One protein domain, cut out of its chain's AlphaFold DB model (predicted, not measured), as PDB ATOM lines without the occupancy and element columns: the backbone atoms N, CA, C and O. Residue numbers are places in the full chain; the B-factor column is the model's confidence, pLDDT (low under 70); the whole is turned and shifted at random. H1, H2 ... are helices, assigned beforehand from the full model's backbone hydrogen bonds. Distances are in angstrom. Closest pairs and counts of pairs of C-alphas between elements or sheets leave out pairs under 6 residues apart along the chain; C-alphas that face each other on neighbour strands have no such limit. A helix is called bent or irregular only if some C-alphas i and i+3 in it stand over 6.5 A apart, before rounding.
ATOM      1  N   PHE A   2     197.750 226.721 194.024       69.25
ATOM      2  CA  PHE A   2     196.983 227.991 193.938       69.25
ATOM      3  C   PHE A   2     195.468 227.836 193.724       69.25
ATOM      4  O   PHE A   2     194.729 228.801 193.874       69.25
ATOM      5  N   ASN A   3     195.000 226.636 193.370       76.50
ATOM      6  CA  ASN A   3     193.576 226.365 193.139       76.50
ATOM      7  C   ASN A   3     192.764 226.234 194.444       76.50
ATOM      8  O   ASN A   3     191.543 226.151 194.397       76.50
ATOM      9  N   ASP A   4     193.445 226.201 195.589       85.50
ATOM     10  CA  ASP A   4     192.842 226.099 196.920       85.50
ATOM     11  C   ASP A   4     192.419 227.479 197.473       85.50
ATOM     12  O   ASP A   4     191.679 227.554 198.451       85.50
ATOM     13  N   ILE A   5     192.832 228.573 196.812       86.44
ATOM     14  CA  ILE A   5     192.444 229.945 197.157       86.44
ATOM     15  C   ILE A   5     191.007 230.202 196.699       86.44
ATOM     16  O   ILE A   5     190.702 230.353 195.513       86.44
ATOM     17  N   GLY A   6     190.102 230.252 197.673       90.94
ATOM     18  CA  GLY A   6     188.700 230.569 197.439       90.94
ATOM     19  C   GLY A   6     188.473 232.065 197.167       90.94
ATOM     20  O   GLY A   6     189.275 232.905 197.588       90.94
ATOM     21  N   PRO A   7     187.336 232.448 196.552       93.19
ATOM     22  CA  PRO A   7     186.975 233.855 196.353       93.19
ATOM     23  C   PRO A   7     187.012 234.684 197.649       93.19
ATOM     24  O   PRO A   7     187.408 235.847 197.633       93.19
ATOM     25  N   LEU A   8     186.649 234.073 198.784       93.56
ATOM     26  CA  LEU A   8     186.694 234.701 200.108       93.56
ATOM     27  C   LEU A   8     188.128 235.036 200.552       93.56
ATOM     28  O   LEU A   8     188.375 236.091 201.136       93.56
ATOM     29  N   GLU A   9     189.082 234.152 200.272       92.94
ATOM     30  CA  GLU A   9     190.483 234.342 200.644       92.94
ATOM     31  C   GLU A   9     191.115 235.463 199.817       92.94
ATOM     32  O   GLU A   9     191.781 236.334 200.374       92.94
ATOM     33  N   VAL A  10     190.797 235.534 198.519       95.00
ATOM     34  CA  VAL A  10     191.197 236.664 197.664       95.00
ATOM     35  C   VAL A  10     190.687 237.986 198.235       95.00
ATOM     36  O   VAL A  10     191.457 238.935 198.365       95.00
ATOM     37  N   VAL A  11     189.410 238.056 198.623       96.00
ATOM     38  CA  VAL A  11     188.841 239.263 199.249       96.00
ATOM     39  C   VAL A  11     189.577 239.603 200.546       96.00
ATOM     40  O   VAL A  11     189.913 240.764 200.769       96.00
ATOM     41  N   THR A  12     189.888 238.602 201.368       96.00
ATOM     42  CA  THR A  12     190.624 238.788 202.626       96.00
ATOM     43  C   THR A  12     192.018 239.371 202.379       96.00
ATOM     44  O   THR A  12     192.408 240.333 203.044       96.00
ATOM     45  N   LEU A  13     192.745 238.866 201.378       95.12
ATOM     46  CA  LEU A  13     194.053 239.395 200.983       95.12
ATOM     47  C   LEU A  13     193.966 240.827 200.452       95.12
ATOM     48  O   LEU A  13     194.812 241.653 200.786       95.12
ATOM     49  N   VAL A  14     192.938 241.143 199.660       95.12
ATOM     50  CA  VAL A  14     192.719 242.507 199.159       95.12
ATOM     51  C   VAL A  14     192.459 243.469 200.316       95.12
ATOM     52  O   VAL A  14     193.079 244.529 200.371       95.12
ATOM     53  N   VAL A  15     191.600 243.099 201.267       96.25
ATOM     54  CA  VAL A  15     191.326 243.922 202.454       96.25
ATOM     55  C   VAL A  15     192.595 244.113 203.284       96.25
ATOM     56  O   VAL A  15     192.908 245.240 203.663       96.25
ATOM     57  N   LEU A  16     193.368 243.049 203.511       96.69
ATOM     58  CA  LEU A  16     194.636 243.133 204.236       96.69
ATOM     59  C   LEU A  16     195.632 244.064 203.530       96.69
ATOM     60  O   LEU A  16     196.223 244.933 204.169       96.69
ATOM     61  N   ALA A  17     195.778 243.935 202.211       95.25
ATOM     62  CA  ALA A  17     196.639 244.804 201.417       95.25
ATOM     63  C   ALA A  17     196.198 246.273 201.507       95.25
ATOM     64  O   ALA A  17     197.036 247.160 201.669       95.25
ATOM     65  N   VAL A  18     194.888 246.534 201.465       95.88
ATOM     66  CA  VAL A  18     194.316 247.874 201.644       95.88
ATOM     67  C   VAL A  18     194.602 248.432 203.037       95.88
ATOM     68  O   VAL A  18     194.899 249.616 203.140       95.88
ATOM     69  N   ILE A  19     194.566 247.622 204.096       96.38
ATOM     70  CA  ILE A  19     194.883 248.078 205.459       96.38
ATOM     71  C   ILE A  19     196.370 248.425 205.594       96.38
ATOM     72  O   ILE A  19     196.710 249.472 206.139       96.38
ATOM     73  N   VAL A  20     197.259 247.565 205.088       95.44
ATOM     74  CA  VAL A  20     198.716 247.742 205.212       95.44
ATOM     75  C   VAL A  20     199.210 248.930 204.383       95.44
ATOM     76  O   VAL A  20     200.043 249.711 204.838       95.44
ATOM     77  N   VAL A  21     198.710 249.067 203.154       94.94
ATOM     78  CA  VAL A  21     199.174 250.081 202.194       94.94
ATOM     79  C   VAL A  21     198.354 251.370 202.284       94.94
ATOM     80  O   VAL A  21     198.891 252.467 202.114       94.94
ATOM     81  N   GLY A  22     197.055 251.244 202.545       94.44
ATOM     82  CA  GLY A  22     196.056 252.308 202.496       94.44
ATOM     83  C   GLY A  22     195.222 252.273 201.201       94.44
ATOM     84  O   GLY A  22     195.790 252.101 200.113       94.44
ATOM     85  N   PRO A  23     193.893 252.501 201.278       93.50
ATOM     86  CA  PRO A  23     192.985 252.453 200.123       93.50
ATOM     87  C   PRO A  23     193.323 253.490 199.049       93.50
ATOM     88  O   PRO A  23     193.124 253.231 197.866       93.50
ATOM     89  N   ASP A  24     193.904 254.626 199.437       94.25
ATOM     90  CA  ASP A  24     194.271 255.698 198.505       94.25
ATOM     91  C   ASP A  24     195.588 255.419 197.765       94.25
ATOM     92  O   ASP A  24     195.821 255.911 196.658       94.25
ATOM     93  N   LYS A  25     196.480 254.628 198.374       93.62
ATOM     94  CA  LYS A  25     197.831 254.379 197.850       93.62
ATOM     95  C   LYS A  25     197.887 253.168 196.932       93.62
ATOM     96  O   LYS A  25     198.620 253.194 195.946       93.62
ATOM     97  N   LEU A  26     197.098 252.135 197.216       94.12
ATOM     98  CA  LEU A  26     197.043 250.905 196.427       94.12
ATOM     99  C   LEU A  26     196.731 251.154 194.931       94.12
ATOM    100  O   LEU A  26     197.538 250.744 194.091       94.12
ATOM    101  N   PRO A  27     195.661 251.884 194.548       91.75
ATOM    102  CA  PRO A  27     195.374 252.157 193.138       91.75
ATOM    103  C   PRO A  27     196.466 253.006 192.479       91.75
ATOM    104  O   PRO A  27     196.795 252.790 191.311       91.75
ATOM    105  N   LYS A  28     197.080 253.926 193.232       94.00
ATOM    106  CA  LYS A  28     198.198 254.739 192.750       94.00
ATOM    107  C   LYS A  28     199.414 253.865 192.418       94.00
ATOM    108  O   LYS A  28     199.906 253.937 191.295       94.00
ATOM    109  N   LEU A  29     199.812 252.965 193.321       94.44
ATOM    110  CA  LEU A  29     200.918 252.021 193.110       94.44
ATOM    111  C   LEU A  29     200.676 251.090 191.917       94.44
ATOM    112  O   LEU A  29     201.562 250.928 191.079       94.44
ATOM    113  N   VAL A  30     199.473 250.521 191.797       94.56
ATOM    114  CA  VAL A  30     199.106 249.673 190.649       94.56
ATOM    115  C   VAL A  30     199.185 250.468 189.347       94.56
ATOM    116  O   VAL A  30     199.701 249.973 188.344       94.56
ATOM    117  N   SER A  31     198.715 251.718 189.350       95.38
ATOM    118  CA  SER A  31     198.760 252.575 188.166       95.38
ATOM    119  C   SER A  31     200.191 252.931 187.751       95.38
ATOM    120  O   SER A  31     200.500 252.912 186.555       95.38
ATOM    121  N   ASP A  32     201.074 253.187 188.715       95.31
ATOM    122  CA  ASP A  32     202.480 253.495 188.468       95.31
ATOM    123  C   ASP A  32     203.224 252.258 187.952       95.31
ATOM    124  O   ASP A  32     203.892 252.334 186.918       95.31
ATOM    125  N   ALA A  33     203.007 251.091 188.566       95.88
ATOM    126  CA  ALA A  33     203.535 249.818 188.081       95.88
ATOM    127  C   ALA A  33     203.049 249.503 186.656       95.88
ATOM    128  O   ALA A  33     203.845 249.135 185.792       95.88
ATOM    129  N   ALA A  34     201.765 249.722 186.361       95.75
ATOM    130  CA  ALA A  34     201.214 249.517 185.024       95.75
ATOM    131  C   ALA A  34     201.820 250.477 183.987       95.75
ATOM    132  O   ALA A  34     202.046 250.089 182.840       95.75
ATOM    133  N   ARG A  35     202.101 251.732 184.359       95.25
ATOM    134  CA  ARG A  35     202.794 252.693 183.485       95.25
ATOM    135  C   ARG A  35     204.225 252.257 183.206       95.25
ATOM    136  O   ARG A  35     204.637 252.309 182.050       95.25
ATOM    137  N   VAL A  36     204.954 251.806 184.225       95.44
ATOM    138  CA  VAL A  36     206.306 251.256 184.057       95.44
ATOM    139  C   VAL A  36     206.263 250.037 183.143       95.44
ATOM    140  O   VAL A  36     206.985 250.007 182.154       95.44
ATOM    141  N   LEU A  37     205.351 249.093 183.382       93.38
ATOM    142  CA  LEU A  37     205.216 247.892 182.559       93.38
ATOM    143  C   LEU A  37     204.891 248.216 181.095       93.38
ATOM    144  O   LEU A  37     205.457 247.612 180.185       93.38
ATOM    145  N   ARG A  38     204.021 249.203 180.845       93.31
ATOM    146  CA  ARG A  38     203.730 249.687 179.484       93.31
ATOM    147  C   ARG A  38     204.957 250.298 178.819       93.31
ATOM    148  O   ARG A  38     205.210 249.996 177.659       93.31
ATOM    149  N   ARG A  39     205.725 251.116 179.546       89.69
ATOM    150  CA  ARG A  39     206.969 251.716 179.039       89.69
ATOM    151  C   ARG A  39     208.005 250.647 178.725       89.69
ATOM    152  O   ARG A  39     208.557 250.672 177.640       89.69
ATOM    153  N   VAL A  40     208.205 249.678 179.618       90.44
ATOM    154  CA  VAL A  40     209.103 248.534 179.388       90.44
ATOM    155  C   VAL A  40     208.678 247.773 178.136       90.44
ATOM    156  O   VAL A  40     209.497 247.564 177.249       90.44
ATOM    157  N   ARG A  41     207.388 247.444 177.999       85.56
ATOM    158  CA  ARG A  41     206.865 246.765 176.806       85.56
ATOM    159  C   ARG A  41     207.087 247.574 175.527       85.56
ATOM    160  O   ARG A  41     207.455 247.004 174.506       85.56
ATOM    161  N   GLN A  42     206.863 248.884 175.576       85.00
ATOM    162  CA  GLN A  42     207.066 249.769 174.432       85.00
ATOM    163  C   GLN A  42     208.548 249.878 174.057       85.00
ATOM    164  O   GLN A  42     208.852 249.799 172.875       85.00
ATOM    165  N   LEU A  43     209.447 249.973 175.043       80.31
ATOM    166  CA  LEU A  43     210.898 249.985 174.850       80.31
ATOM    167  C   LEU A  43     211.405 248.674 174.242       80.31
ATOM    168  O   LEU A  43     212.218 248.713 173.324       80.31
ATOM    169  N   SER A  44     210.895 247.526 174.698       80.31
ATOM    170  CA  SER A  44     211.206 246.224 174.096       80.31
ATOM    171  C   SER A  44     210.755 246.159 172.636       80.31
ATOM    172  O   SER A  44     211.537 245.760 171.779       80.31
ATOM    173  N   HIS A  45     209.532 246.609 172.333       75.31
ATOM    174  CA  HIS A  45     209.031 246.648 170.956       75.31
ATOM    175  C   HIS A  45     209.811 247.631 170.066       75.31
ATOM    176  O   HIS A  45     210.120 247.296 168.926       75.31
ATOM    177  N   SER A  46     210.152 248.824 170.564       71.44
ATOM    178  CA  SER A  46     210.903 249.820 169.791       71.44
ATOM    179  C   SER A  46     212.358 249.422 169.585       71.44
ATOM    180  O   SER A  46     212.875 249.587 168.488       71.44
ATOM    181  N   ALA A  47     213.012 248.865 170.607       65.62
ATOM    182  CA  ALA A  47     214.385 248.388 170.487       65.62
ATOM    183  C   ALA A  47     214.461 247.228 169.492       65.62
ATOM    184  O   ALA A  47     215.365 247.195 168.670       65.62
ATOM    185  N   GLN A  48     213.473 246.328 169.497       65.50
ATOM    186  CA  GLN A  48     213.382 245.256 168.510       65.50
ATOM    187  C   GLN A  48     213.192 245.795 167.085       65.50
ATOM    188  O   GLN A  48     213.797 245.251 166.167       65.50
ATOM    189  N   ALA A  49     212.404 246.860 166.897       65.12
ATOM    190  CA  ALA A  49     212.216 247.496 165.592       65.12
ATOM    191  C   ALA A  49     213.505 248.169 165.084       65.12
ATOM    192  O   ALA A  49     213.972 247.836 164.001       65.12
ATOM    193  N   SER A  50     214.143 249.021 165.896       60.66
ATOM    194  CA  SER A  50     215.389 249.711 165.514       60.66
ATOM    195  C   SER A  50     216.555 248.749 165.276       60.66
ATOM    196  O   SER A  50     217.352 248.952 164.369       60.66
ATOM    197  N   ILE A  51     216.633 247.663 166.047       61.50
ATOM    198  CA  ILE A  51     217.637 246.615 165.858       61.50
ATOM    199  C   ILE A  51     217.312 245.797 164.591       61.50
ATOM    200  O   ILE A  51     218.202 245.490 163.811       61.50
ATOM    201  N   ARG A  52     216.045 245.500 164.280       61.59
ATOM    202  CA  ARG A  52     215.693 244.791 163.034       61.59
ATOM    203  C   ARG A  52     216.006 245.596 161.767       61.59
ATOM    204  O   ARG A  52     216.351 244.977 160.760       61.59
ATOM    205  N   ASP A  53     215.888 246.919 161.834       64.00
ATOM    206  CA  ASP A  53     216.064 247.814 160.686       64.00
ATOM    207  C   ASP A  53     217.535 248.186 160.422       64.00
ATOM    208  O   ASP A  53     217.900 248.429 159.273       64.00
ATOM    209  N   GLU A  54     218.395 248.181 161.447       63.12
ATOM    210  CA  GLU A  54     219.812 248.572 161.321       63.12
ATOM    211  C   GLU A  54     220.809 247.402 161.406       63.12
ATOM    212  O   GLU A  54     222.002 247.586 161.152       63.12
ATOM    213  N   LEU A  55     220.366 246.181 161.731       58.03
ATOM    214  CA  LEU A  55     221.270 245.030 161.812       58.03
ATOM    215  C   LEU A  55     221.606 244.425 160.423       58.03
ATOM    216  O   LEU A  55     220.697 244.064 159.664       58.03
TER     217      LEU A  55
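AT A GLANCE: This is residues 2 to 55 of the 127 residues of an uncharacterized protein of Streptomyces sp. AS58 (UniProt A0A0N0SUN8). One long straight helix, H2, and a helix half as many residues long, H1, meet near their ends and make an L, with a tight turn at the corner. Most of H2 sticks out alone, with residues 30 to 55 free at one end, and at the other end residues 2 to 13, of which 7 to 13 belong to H1, stick out too. The printed part has 54 residues with two named helices, H1 then H2 along the chain, and no named strand; the class is all helix. The whole is extended, with a radius of gyration of the C-alphas of 18.2 A, and flat, spanning 52 by 30 by 11 A.

IN THESE COORDINATES: H2 is the longest helix, residues 25 to 54, 43.0 A from first to last C-alpha. It begins at C-alpha 25 at (197.831, 254.379, 197.850) and ends at C-alpha 54 at (219.812, 248.572, 161.321). H1 is residues 7 to 21, 21.1 A from first to last C-alpha, and begins at C-alpha 7 at (186.975, 233.855, 196.353).

HOW THE PARTS SIT: H2 and H1 are close but not clearly touching, with 2 pairs of C-alphas within 8 A. Their closest C-alphas, those of Val 18 and Leu 26, are 6.6 A apart. Their lines are about perpendicular, at 84 degrees, and their centres are 27.8 A apart. A tight link of 3 residues joins H1 to H2. In both H1 and H2 every O i to N i+4 pair is within hydrogen-bond range. Neither helix is bent.

THE WHOLE: The two C-alphas farthest apart, those of Leu 8 and Glu 54, are 52.9 A apart. Residues 30 to 55, of which 30 to 54 belong to H2, stand free, and so do residues 2 to 13, of which 7 to 13 belong to H1. The printed part has no cut. The mean pLDDT of the printed part is 86.4; residue 2 and residues 47 to 55 are under 70.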